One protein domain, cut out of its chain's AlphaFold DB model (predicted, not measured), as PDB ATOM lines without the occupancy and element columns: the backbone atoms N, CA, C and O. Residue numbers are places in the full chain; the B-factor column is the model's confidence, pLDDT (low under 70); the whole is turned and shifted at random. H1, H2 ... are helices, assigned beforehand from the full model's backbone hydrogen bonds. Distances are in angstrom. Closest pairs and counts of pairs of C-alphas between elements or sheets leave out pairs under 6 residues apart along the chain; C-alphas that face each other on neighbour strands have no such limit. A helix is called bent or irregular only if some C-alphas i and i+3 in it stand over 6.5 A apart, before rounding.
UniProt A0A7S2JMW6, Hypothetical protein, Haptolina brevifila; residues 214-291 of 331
ATOM      1  N   PHE A 214     133.103  94.606 163.463       90.75
ATOM      2  CA  PHE A 214     131.780  94.874 162.901       90.75
ATOM      3  C   PHE A 214     131.046  96.018 163.623       90.75
ATOM      4  O   PHE A 214     130.455  96.870 162.969       90.75
ATOM      5  N   ALA A 215     131.138  96.130 164.953       89.25
ATOM      6  CA  ALA A 215     130.549  97.260 165.681       89.25
ATOM      7  C   ALA A 215     131.155  98.619 165.283       89.25
ATOM      8  O   ALA A 215     130.461  99.638 165.251       89.25
ATOM      9  N   VAL A 216     132.451  98.645 164.949       88.56
ATOM     10  CA  VAL A 216     133.109  99.864 164.455       88.56
ATOM     11  C   VAL A 216     132.590 100.212 163.062       88.56
ATOM     12  O   VAL A 216     132.270 101.372 162.822       88.56
ATOM     13  N   LEU A 217     132.445  99.219 162.179       89.69
ATOM     14  CA  LEU A 217     131.806  99.407 160.874       89.69
ATOM     15  C   LEU A 217     130.392  99.985 161.024       89.69
ATOM     16  O   LEU A 217     130.086 100.996 160.395       89.69
ATOM     17  N   ASP A 218     129.567  99.399 161.897       89.94
ATOM     18  CA  ASP A 218     128.186  99.840 162.129       89.94
ATOM     19  C   ASP A 218     128.121 101.290 162.620       89.94
ATOM     20  O   ASP A 218     127.279 102.070 162.177       89.94
ATOM     21  N   THR A 219     129.078 101.691 163.459       89.31
ATOM     22  CA  THR A 219     129.195 103.073 163.942       89.31
ATOM     23  C   THR A 219     129.518 104.052 162.808       89.31
ATOM     24  O   THR A 219     128.911 105.124 162.726       89.31
ATOM     25  N   ILE A 220     130.448 103.703 161.912       86.56
ATOM     26  CA  ILE A 220     130.815 104.576 160.784       86.56
ATOM     27  C   ILE A 220     129.650 104.662 159.788       86.56
ATOM     28  O   ILE A 220     129.300 105.758 159.347       86.56
ATOM     29  N   ALA A 221     129.013 103.530 159.470       85.50
ATOM     30  CA  ALA A 221     127.848 103.482 158.588       85.50
ATOM     31  C   ALA A 221     126.712 104.367 159.124       85.50
ATOM     32  O   ALA A 221     126.175 105.205 158.399       85.50
ATOM     33  N   LEU A 222     126.416 104.262 160.423       85.94
ATOM     34  CA  LEU A 222     125.430 105.106 161.088       85.94
ATOM     35  C   LEU A 222     125.739 106.593 161.001       85.94
ATOM     36  O   LEU A 222     124.866 107.391 160.663       85.94
ATOM     37  N   THR A 223     126.982 106.952 161.308       87.25
ATOM     38  CA  THR A 223     127.426 108.345 161.286       87.25
ATOM     39  C   THR A 223     127.255 108.930 159.884       87.25
ATOM     40  O   THR A 223     126.731 110.033 159.735       87.25
ATOM     41  N   ARG A 224     127.596 108.165 158.838       82.75
ATOM     42  CA  ARG A 224     127.407 108.575 157.439       82.75
ATOM     43  C   ARG A 224     125.940 108.738 157.058       82.75
ATOM     44  O   ARG A 224     125.598 109.737 156.432       82.75
ATOM     45  N   ILE A 225     125.075 107.800 157.448       84.25
ATOM     46  CA  ILE A 225     123.629 107.891 157.184       84.25
ATOM     47  C   ILE A 225     123.047 109.140 157.852       84.25
ATOM     48  O   ILE A 225     122.340 109.907 157.206       84.25
ATOM     49  N   GLN A 226     123.402 109.400 159.109       86.19
ATOM     50  CA  GLN A 226     122.927 110.575 159.834       86.19
ATOM     51  C   GLN A 226     123.395 111.882 159.179       86.19
ATOM     52  O   GLN A 226     122.613 112.818 159.021       86.19
ATOM     53  N   ILE A 227     124.665 111.945 158.772       82.94
ATOM     54  CA  ILE A 227     125.227 113.091 158.046       82.94
ATOM     55  C   ILE A 227     124.471 113.311 156.727       82.94
ATOM     56  O   ILE A 227     124.083 114.433 156.401       82.94
ATOM     57  N   PHE A 228     124.220 112.233 155.990       81.44
ATOM     58  CA  PHE A 228     123.483 112.257 154.736       81.44
ATOM     59  C   PHE A 228     122.051 112.779 154.908       81.44
ATOM     60  O   PHE A 228     121.624 113.685 154.188       81.44
ATOM     61  N   GLU A 229     121.326 112.259 155.897       85.12
ATOM     62  CA  GLU A 229     119.981 112.709 156.250       85.12
ATOM     63  C   GLU A 229     119.966 114.180 156.664       85.12
ATOM     64  O   GLU A 229     119.106 114.937 156.201       85.12
ATOM     65  N   GLN A 230     120.939 114.615 157.472       85.19
ATOM     66  CA  GLN A 230     121.068 116.010 157.882       85.19
ATOM     67  C   GLN A 230     121.205 116.924 156.660       85.19
ATOM     68  O   GLN A 230     120.495 117.922 156.547       85.19
ATOM     69  N   THR A 231     122.053 116.583 155.692       79.94
ATOM     70  CA  THR A 231     122.195 117.425 154.499       79.94
ATOM     71  C   THR A 231     120.981 117.364 153.584       79.94
ATOM     72  O   THR A 231     120.652 118.376 152.967       79.94
ATOM     73  N   ILE A 232     120.262 116.238 153.506       80.50
ATOM     74  CA  ILE A 232     118.958 116.211 152.824       80.50
ATOM     75  C   ILE A 232     118.018 117.236 153.464       80.50
ATOM     76  O   ILE A 232     117.380 118.003 152.741       80.50
ATOM     77  N   GLN A 233     117.957 117.283 154.795       85.19
ATOM     78  CA  GLN A 233     117.121 118.235 155.529       85.19
ATOM     79  C   GLN A 233     117.569 119.686 155.317       85.19
ATOM     80  O   GLN A 233     116.736 120.545 155.037       85.19
ATOM     81  N   GLU A 234     118.870 119.972 155.377       83.19
ATOM     82  CA  GLU A 234     119.418 121.316 155.142       83.19
ATOM     83  C   GLU A 234     119.126 121.811 153.720       83.19
ATOM     84  O   GLU A 234     118.732 122.962 153.510       83.19
ATOM     85  N   VAL A 235     119.267 120.933 152.725       80.38
ATOM     86  CA  VAL A 235     118.951 121.247 151.329       80.38
ATOM     87  C   VAL A 235     117.450 121.456 151.147       80.38
ATOM     88  O   VAL A 235     117.049 122.418 150.493       80.38
ATOM     89  N   ALA A 236     116.624 120.599 151.747       84.62
ATOM     90  CA  ALA A 236     115.173 120.733 151.745       84.62
ATOM     91  C   ALA A 236     114.728 122.070 152.358       84.62
ATOM     92  O   ALA A 236     113.922 122.784 151.759       84.62
ATOM     93  N   ALA A 237     115.324 122.462 153.487       87.06
ATOM     94  CA  ALA A 237     115.076 123.744 154.137       87.06
ATOM     95  C   ALA A 237     115.493 124.928 153.247       87.06
ATOM     96  O   ALA A 237     114.742 125.894 153.106       87.06
ATOM     97  N   LYS A 238     116.658 124.837 152.592       86.12
ATOM     98  CA  LYS A 238     117.166 125.883 151.694       86.12
ATOM     99  C   LYS A 238     116.302 126.065 150.446       86.12
ATOM    100  O   LYS A 238     116.077 127.194 150.018       86.12
ATOM    101  N   GLU A 239     115.829 124.971 149.859       87.50
ATOM    102  CA  GLU A 239     115.001 124.993 148.647       87.50
ATOM    103  C   GLU A 239     113.503 125.156 148.960       87.50
ATOM    104  O   GLU A 239     112.717 125.389 148.046       87.50
ATOM    105  N   LYS A 240     113.110 125.089 150.243       91.38
ATOM    106  CA  LYS A 240     111.710 125.038 150.706       91.38
ATOM    107  C   LYS A 240     110.924 123.894 150.049       91.38
ATOM    108  O   LYS A 240     109.740 124.026 149.749       91.38
ATOM    109  N   VAL A 241     111.604 122.776 149.808       89.62
ATOM    110  CA  VAL A 241     111.059 121.570 149.170       89.62
ATOM    111  C   VAL A 241     110.942 120.470 150.220       89.62
ATOM    112  O   VAL A 241     111.700 120.440 151.184       89.62
ATOM    113  N   ASN A 242     109.999 119.544 150.048       89.56
ATOM    114  CA  ASN A 242     109.887 118.388 150.935       89.56
ATOM    115  C   ASN A 242     111.164 117.513 150.834       89.56
ATOM    116  O   ASN A 242     111.569 117.182 149.715       89.56
ATOM    117  N   PRO A 243     111.782 117.083 151.952       83.88
ATOM    118  CA  PRO A 243     112.982 116.235 151.929       83.88
ATOM    119  C   PRO A 243     112.819 114.958 151.089       83.88
ATOM    120  O   PRO A 243     113.746 114.563 150.382       83.88
ATOM    121  N   ALA A 244     111.621 114.367 151.058       84.25
ATOM    122  CA  ALA A 244     111.338 113.185 150.241       84.25
ATOM    123  C   ALA A 244     111.423 113.456 148.725       84.25
ATOM    124  O   ALA A 244     111.687 112.544 147.942       84.25
ATOM    125  N   GLN A 245     111.193 114.699 148.292       82.25
ATOM    126  CA  GLN A 245     111.364 115.106 146.896       82.25
ATOM    127  C   GLN A 245     112.833 115.394 146.577       82.25
ATOM    128  O   GLN A 245     113.282 115.066 145.481       82.25
ATOM    129  N   VAL A 246     113.591 115.945 147.530       78.88
ATOM    130  CA  VAL A 246     115.035 116.193 147.376       78.88
ATOM    131  C   VAL A 246     115.795 114.882 147.175       78.88
ATOM    132  O   VAL A 246     116.614 114.799 146.263       78.88
ATOM    133  N   ALA A 247     115.461 113.842 147.944       77.31
ATOM    134  CA  ALA A 247     116.056 112.510 147.805       77.31
ATOM    135  C   ALA A 247     115.806 111.862 146.425       77.31
ATOM    136  O   ALA A 247     116.588 111.025 145.984       77.31
ATOM    137  N   LYS A 248     114.730 112.251 145.723       79.38
ATOM    138  CA  LYS A 248     114.342 111.695 144.412       79.38
ATOM    139  C   LYS A 248     114.856 112.501 143.212       79.38
ATOM    140  O   LYS A 248     114.711 112.052 142.078       79.38
ATOM    141  N   GLN A 249     115.409 113.700 143.409       76.25
ATOM    142  CA  GLN A 249     115.856 114.546 142.295       76.25
ATOM    143  C   GLN A 249     117.196 114.070 141.714       76.25
ATOM    144  O   GLN A 249     118.158 113.895 142.445       76.25
ATOM    145  N   SER A 250     117.340 113.997 140.384       57.12
ATOM    146  CA  SER A 250     118.623 113.632 139.743       57.12
ATOM    147  C   SER A 250     119.766 114.631 140.008       57.12
ATOM    148  O   SER A 250     120.939 114.265 139.961       57.12
ATOM    149  N   LYS A 251     119.436 115.880 140.379       57.56
ATOM    150  CA  LYS A 251     120.393 116.903 140.855       57.56
ATOM    151  C   LYS A 251     121.059 116.537 142.189       57.56
ATOM    152  O   LYS A 251     121.973 117.234 142.629       57.56
ATOM    153  N   PHE A 252     120.609 115.460 142.827       57.38
ATOM    154  CA  PHE A 252     121.218 114.885 144.013       57.38
ATOM    155  C   PHE A 252     122.647 114.386 143.756       57.38
ATOM    156  O   PHE A 252     123.512 114.591 144.600       57.38
ATOM    157  N   ASN A 253     122.954 113.869 142.559       56.91
ATOM    158  CA  ASN A 253     124.305 113.396 142.222       56.91
ATOM    159  C   ASN A 253     125.353 114.523 142.237       56.91
ATOM    160  O   ASN A 253     126.443 114.355 142.774       56.91
ATOM    161  N   SER A 254     125.006 115.718 141.756       57.19
ATOM    162  CA  SER A 254     125.877 116.903 141.844       57.19
ATOM    163  C   SER A 254     126.008 117.443 143.279       57.19
ATOM    164  O   SER A 254     126.921 118.208 143.586       57.19
ATOM    165  N   LYS A 255     125.075 117.084 144.173       58.69
ATOM    166  CA  LYS A 255     125.107 117.426 145.606       58.69
ATOM    167  C   LYS A 255     125.895 116.384 146.416       58.69
ATOM    168  O   LYS A 255     126.598 116.776 147.342       58.69
ATOM    169  N   LEU A 256     125.891 115.113 146.007       62.09
ATOM    170  CA  LEU A 256     126.825 114.073 146.466       62.09
ATOM    171  C   LEU A 256     128.290 114.452 146.190       62.09
ATOM    172  O   LEU A 256     129.159 114.205 147.018       62.09
ATOM    173  N   GLU A 257     128.579 115.135 145.080       64.75
ATOM    174  CA  GLU A 257     129.929 115.667 144.842       64.75
ATOM    175  C   GLU A 257     130.332 116.763 145.839       64.75
ATOM    176  O   GLU A 257     131.503 116.863 146.204       64.75
ATOM    177  N   LYS A 258     129.383 117.568 146.340       61.09
ATOM    178  CA  LYS A 258     129.671 118.527 147.422       61.09
ATOM    179  C   LYS A 258     129.959 117.820 148.742       61.09
ATOM    180  O   LYS A 258     130.812 118.292 149.481       61.09
ATOM    181  N   PHE A 259     129.302 116.693 148.997       60.78
ATOM    182  CA  PHE A 259     129.614 115.826 150.130       60.78
ATOM    183  C   PHE A 259     131.033 115.275 150.066       60.78
ATOM    184  O   PHE A 259     131.802 115.486 151.000       60.78
ATOM    185  N   ARG A 260     131.415 114.695 148.925       65.69
ATOM    186  CA  ARG A 260     132.793 114.241 148.689       65.69
ATOM    187  C   ARG A 260     133.813 115.370 148.865       65.69
ATOM    188  O   ARG A 260     134.914 115.159 149.358       65.69
ATOM    189  N   LYS A 261     133.439 116.604 148.510       64.12
ATOM    190  CA  LYS A 261     134.289 117.792 148.683       64.12
ATOM    191  C   LYS A 261     134.423 118.248 150.146       64.12
ATOM    192  O   LYS A 261     135.446 118.826 150.511       64.12
ATOM    193  N   ILE A 262     133.419 117.988 150.983       59.41
ATOM    194  CA  ILE A 262     133.489 118.201 152.437       59.41
ATOM    195  C   ILE A 262     134.353 117.102 153.079       59.41
ATOM    196  O   ILE A 262     135.203 117.419 153.909       59.41
ATOM    197  N   GLU A 263     134.225 115.847 152.631       58.81
ATOM    198  CA  GLU A 263     135.096 114.732 153.045       58.81
ATOM    199  C   GLU A 263     136.573 114.974 152.686       58.81
ATOM    200  O   GLU A 263     137.454 114.627 153.470       58.81
ATOM    201  N   SER A 264     136.870 115.658 151.572       64.12
ATOM    202  CA  SER A 264     138.248 115.995 151.176       64.12
ATOM    203  C   SER A 264     138.951 117.057 152.048       64.12
ATOM    204  O   SER A 264     140.023 117.531 151.684       64.12
ATOM    205  N   GLY A 265     138.376 117.444 153.195       53.34
ATOM    206  CA  GLY A 265     139.073 118.239 154.217       53.34
ATOM    207  C   GLY A 265     138.960 119.761 154.085       53.34
ATOM    208  O   GLY A 265     139.774 120.482 154.655       53.34
ATOM    209  N   ALA A 266     137.961 120.276 153.360       51.75
ATOM    210  CA  ALA A 266     137.763 121.722 153.204       51.75
ATOM    211  C   ALA A 266     137.055 122.402 154.402       51.75
ATOM    212  O   ALA A 266     137.032 123.628 154.471       51.75
ATOM    213  N   GLU A 267     136.496 121.634 155.344       51.62
ATOM    214  CA  GLU A 267     135.762 122.131 156.521       51.62
ATOM    215  C   GLU A 267     136.351 121.526 157.820       51.62
ATOM    216  O   GLU A 267     136.353 120.304 157.989       51.62
ATOM    217  N   PRO A 268     136.876 122.345 158.754       51.84
ATOM    218  CA  PRO A 268     137.873 121.893 159.731       51.84
ATOM    219  C   PRO A 268     137.351 121.218 161.015       51.84
ATOM    220  O   PRO A 268     138.172 120.871 161.863       51.84
ATOM    221  N   HIS A 269     136.042 121.038 161.237       53.34
ATOM    222  CA  HIS A 269     135.546 120.612 162.568       53.34
ATOM    223  C   HIS A 269     134.790 119.279 162.657       53.34
ATOM    224  O   HIS A 269     134.715 118.729 163.752       53.34
ATOM    225  N   ARG A 270     134.293 118.692 161.558       57.28
ATOM    226  CA  ARG A 270     133.557 117.403 161.619       57.28
ATOM    227  C   ARG A 270     134.329 116.189 161.086       57.28
ATOM    228  O   ARG A 270     134.064 115.071 161.514       57.28
ATOM    229  N   VAL A 271     135.338 116.401 160.239       59.84
ATOM    230  CA  VAL A 271     136.098 115.334 159.551       59.84
ATOM    231  C   VAL A 271     137.007 114.522 160.501       59.84
ATOM    232  O   VAL A 271     137.385 113.390 160.204       59.84
ATOM    233  N   ASN A 272     137.314 115.044 161.694       72.00
ATOM    234  CA  ASN A 272     138.249 114.391 162.619       72.00
ATOM    235  C   ASN A 272     137.695 113.109 163.261       72.00
ATOM    236  O   ASN A 272     138.446 112.148 163.435       72.00
ATOM    237  N   GLN A 273     136.401 113.060 163.597       77.88
ATOM    238  CA  GLN A 273     135.834 111.901 164.291       77.88
ATOM    239  C   GLN A 273     135.752 110.675 163.375       77.88
ATOM    240  O   GLN A 273     136.122 109.573 163.776       77.88
ATOM    241  N   GLU A 274     135.326 110.872 162.127       77.25
ATOM    242  CA  GLU A 274     135.220 109.785 161.156       77.25
ATOM    243  C   GLU A 274     136.598 109.249 160.760       77.25
ATOM    244  O   GLU A 274     136.806 108.036 160.748       77.25
ATOM    245  N   ASN A 275     137.572 110.129 160.506       82.69
ATOM    246  CA  ASN A 275     138.935 109.700 160.196       82.69
ATOM    247  C   ASN A 275     139.542 108.863 161.329       82.69
ATOM    248  O   ASN A 275     140.170 107.837 161.062       82.69
ATOM    249  N   MET A 276     139.297 109.236 162.586       85.25
ATOM    250  CA  MET A 276     139.719 108.453 163.749       85.25
ATOM    251  C   MET A 276     139.028 107.079 163.804       85.25
ATOM    252  O   MET A 276     139.681 106.071 164.082       85.25
ATOM    253  N   GLN A 277     137.731 106.993 163.498       83.62
ATOM    254  CA  GLN A 277     137.016 105.712 163.440       83.62
ATOM    255  C   GLN A 277     137.516 104.827 162.289       83.62
ATOM    256  O   GLN A 277     137.763 103.639 162.500       83.62
ATOM    257  N   LYS A 278     137.756 105.399 161.099       85.56
ATOM    258  CA  LYS A 278     138.365 104.693 159.959       85.56
ATOM    259  C   LYS A 278     139.754 104.160 160.311       85.56
ATOM    260  O   LYS A 278     140.057 103.006 160.023       85.56
ATOM    261  N   GLN A 279     140.590 104.967 160.965       86.50
ATOM    262  CA  GLN A 279     141.906 104.534 161.444       86.50
ATOM    263  C   GLN A 279     141.794 103.422 162.490       86.50
ATOM    264  O   GLN A 279     142.533 102.444 162.418       86.50
ATOM    265  N   THR A 280     140.833 103.524 163.411       87.69
ATOM    266  CA  THR A 280     140.565 102.487 164.419       87.69
ATOM    267  C   THR A 280     140.161 101.170 163.761       87.69
ATOM    268  O   THR A 280     140.670 100.114 164.135       87.69
ATOM    269  N   LEU A 281     139.284 101.217 162.754       86.69
ATOM    270  CA  LEU A 281     138.886 100.037 161.992       86.69
ATOM    271  C   LEU A 281     140.088  99.420 161.268       86.69
ATOM    272  O   LEU A 281     140.339  98.229 161.427       86.69
ATOM    273  N   LYS A 282     140.881 100.231 160.554       88.44
ATOM    274  CA  LYS A 282     142.101  99.770 159.872       88.44
ATOM    275  C   LYS A 282     143.082  99.111 160.843       88.44
ATOM    276  O   LYS A 282     143.547  98.006 160.581       88.44
ATOM    277  N   ALA A 283     143.346  99.737 161.989       88.88
ATOM    278  CA  ALA A 283     144.229  99.184 163.012       88.88
ATOM    279  C   ALA A 283     143.711  97.845 163.562       88.88
ATOM    280  O   ALA A 283     144.490  96.908 163.735       88.88
ATOM    281  N   LYS A 284     142.394  97.717 163.790       86.12
ATOM    282  CA  LYS A 284     141.786  96.448 164.213       86.12
ATOM    283  C   LYS A 284     141.954  95.357 163.158       86.12
ATOM    284  O   LYS A 284     142.333  94.250 163.526       86.12
ATOM    285  N   LEU A 285     141.693  95.665 161.887       84.88
ATOM    286  CA  LEU A 285     141.819  94.703 160.789       84.88
ATOM    287  C   LEU A 285     143.261  94.217 160.623       84.88
ATOM    288  O   LEU A 285     143.484  93.014 160.523       84.88
ATOM    289  N   VAL A 286     144.239  95.125 160.690       88.38
ATOM    290  CA  VAL A 286     145.668  94.772 160.644       88.38
ATOM    291  C   VAL A 286     146.054  93.887 161.830       88.38
ATOM    292  O   VAL A 286     146.647  92.830 161.636       88.38
ATOM    293  N   ALA A 287     145.657  94.259 163.052       82.62
ATOM    294  CA  ALA A 287     145.940  93.458 164.243       82.62
ATOM    295  C   ALA A 287     145.325  92.051 164.162       82.62
ATOM    296  O   ALA A 287     145.922  91.081 164.628       82.62
ATOM    297  N   PHE A 288     144.141  91.926 163.558       76.50
ATOM    298  CA  PHE A 288     143.509  90.633 163.312       76.50
ATOM    299  C   PHE A 288     144.240  89.813 162.257       76.50
ATOM    300  O   PHE A 288     144.451  88.623 162.459       76.50
ATOM    301  N   GLU A 289     144.661  90.433 161.161       81.88
ATOM    302  CA  GLU A 289     145.427  89.756 160.121       81.88
ATOM    303  C   GLU A 289     146.768  89.236 160.664       81.88
ATOM    304  O   GLU A 289     147.169  88.110 160.378       81.88
ATOM    305  N   GLU A 290     147.443  90.015 161.508       84.62
ATOM    306  CA  GLU A 290     148.646  89.571 162.215       84.62
ATOM    307  C   GLU A 290     148.363  88.447 163.216       84.62
ATOM    308  O   GLU A 290     149.157  87.510 163.329       84.62
ATOM    309  N   ALA A 291     147.245  88.517 163.941       78.94
ATOM    310  CA  ALA A 291     146.834  87.466 164.866       78.94
ATOM    311  C   ALA A 291     146.472  86.163 164.138       78.94
ATOM    312  O   ALA A 291     146.771  85.095 164.656       78.94
TER     313      ALA A 291
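What this domain is: This is residues 214 to 291 of the 331 residues of the protein "Hypothetical protein" of Haptolina brevifila (UniProt A0A7S2JMW6). Two long helices, H1 and H4, run opposite ways and lie side by side over part of their lengths only, H1 with residues 216 to 223 and H4 with residues 274 to 281. The short H2 folds the chain back at the far end of H1, and the irregular H3 returns near H1 to the start of H4, whose residues 285 to 291 stick out. The printed part has 78 residues with four named helices, H1, H2, H3 and H4 in chain order, and no named strand; the class is all helix. The whole is a loose rod, with a radius of gyration of the C-alphas of 15.7 A and spans of 53 by 24 by 18 A.

Where its parts are: H1, residues 214 to 239, begins at C-alpha 214 (131.780, 94.874, 162.901) and is 37.3 A long. H2 is residues 243 to 246, 5.0 A. H3, residues 252 to 266, is 20.1 A long and irregular: C-alphas 263 and 266 are 7.5 A apart. H4, residues 271 to 291, is 30.3 A long and ends at C-alpha 291 (146.834, 87.466, 164.866).

How they stand to each other: H1 and H4 touch at a shallow tilt of 21 degrees, opposite ways; their closest C-alphas, of Val 216 and Leu 281, are 6.3 A apart. H2 touches H1 at residues 232 to 236 alone, the closest C-alphas being those of Ala 236 and Pro 243, 5.0 A apart. H1 and H3 are near each other, with 10 pairs of C-alphas within 10 A. H3 and H4 are close but not clearly touching and about perpendicular, at 80 degrees; their closest C-alphas, of Glu 263 and Val 271, are 6.6 A apart. H2 and H4 are apart. Every O i to N i+4 pair is within hydrogen-bond range in H1 and H4, against 8 of 11 in H3; H2 is too short for such a pair.

The domain as a whole: The two C-alphas farthest apart, of Lys 240 and Ala 291, are 53.3 A apart. The printed part has no cut, and its three links are tight. Residues 250 to 271 have pLDDT under 70.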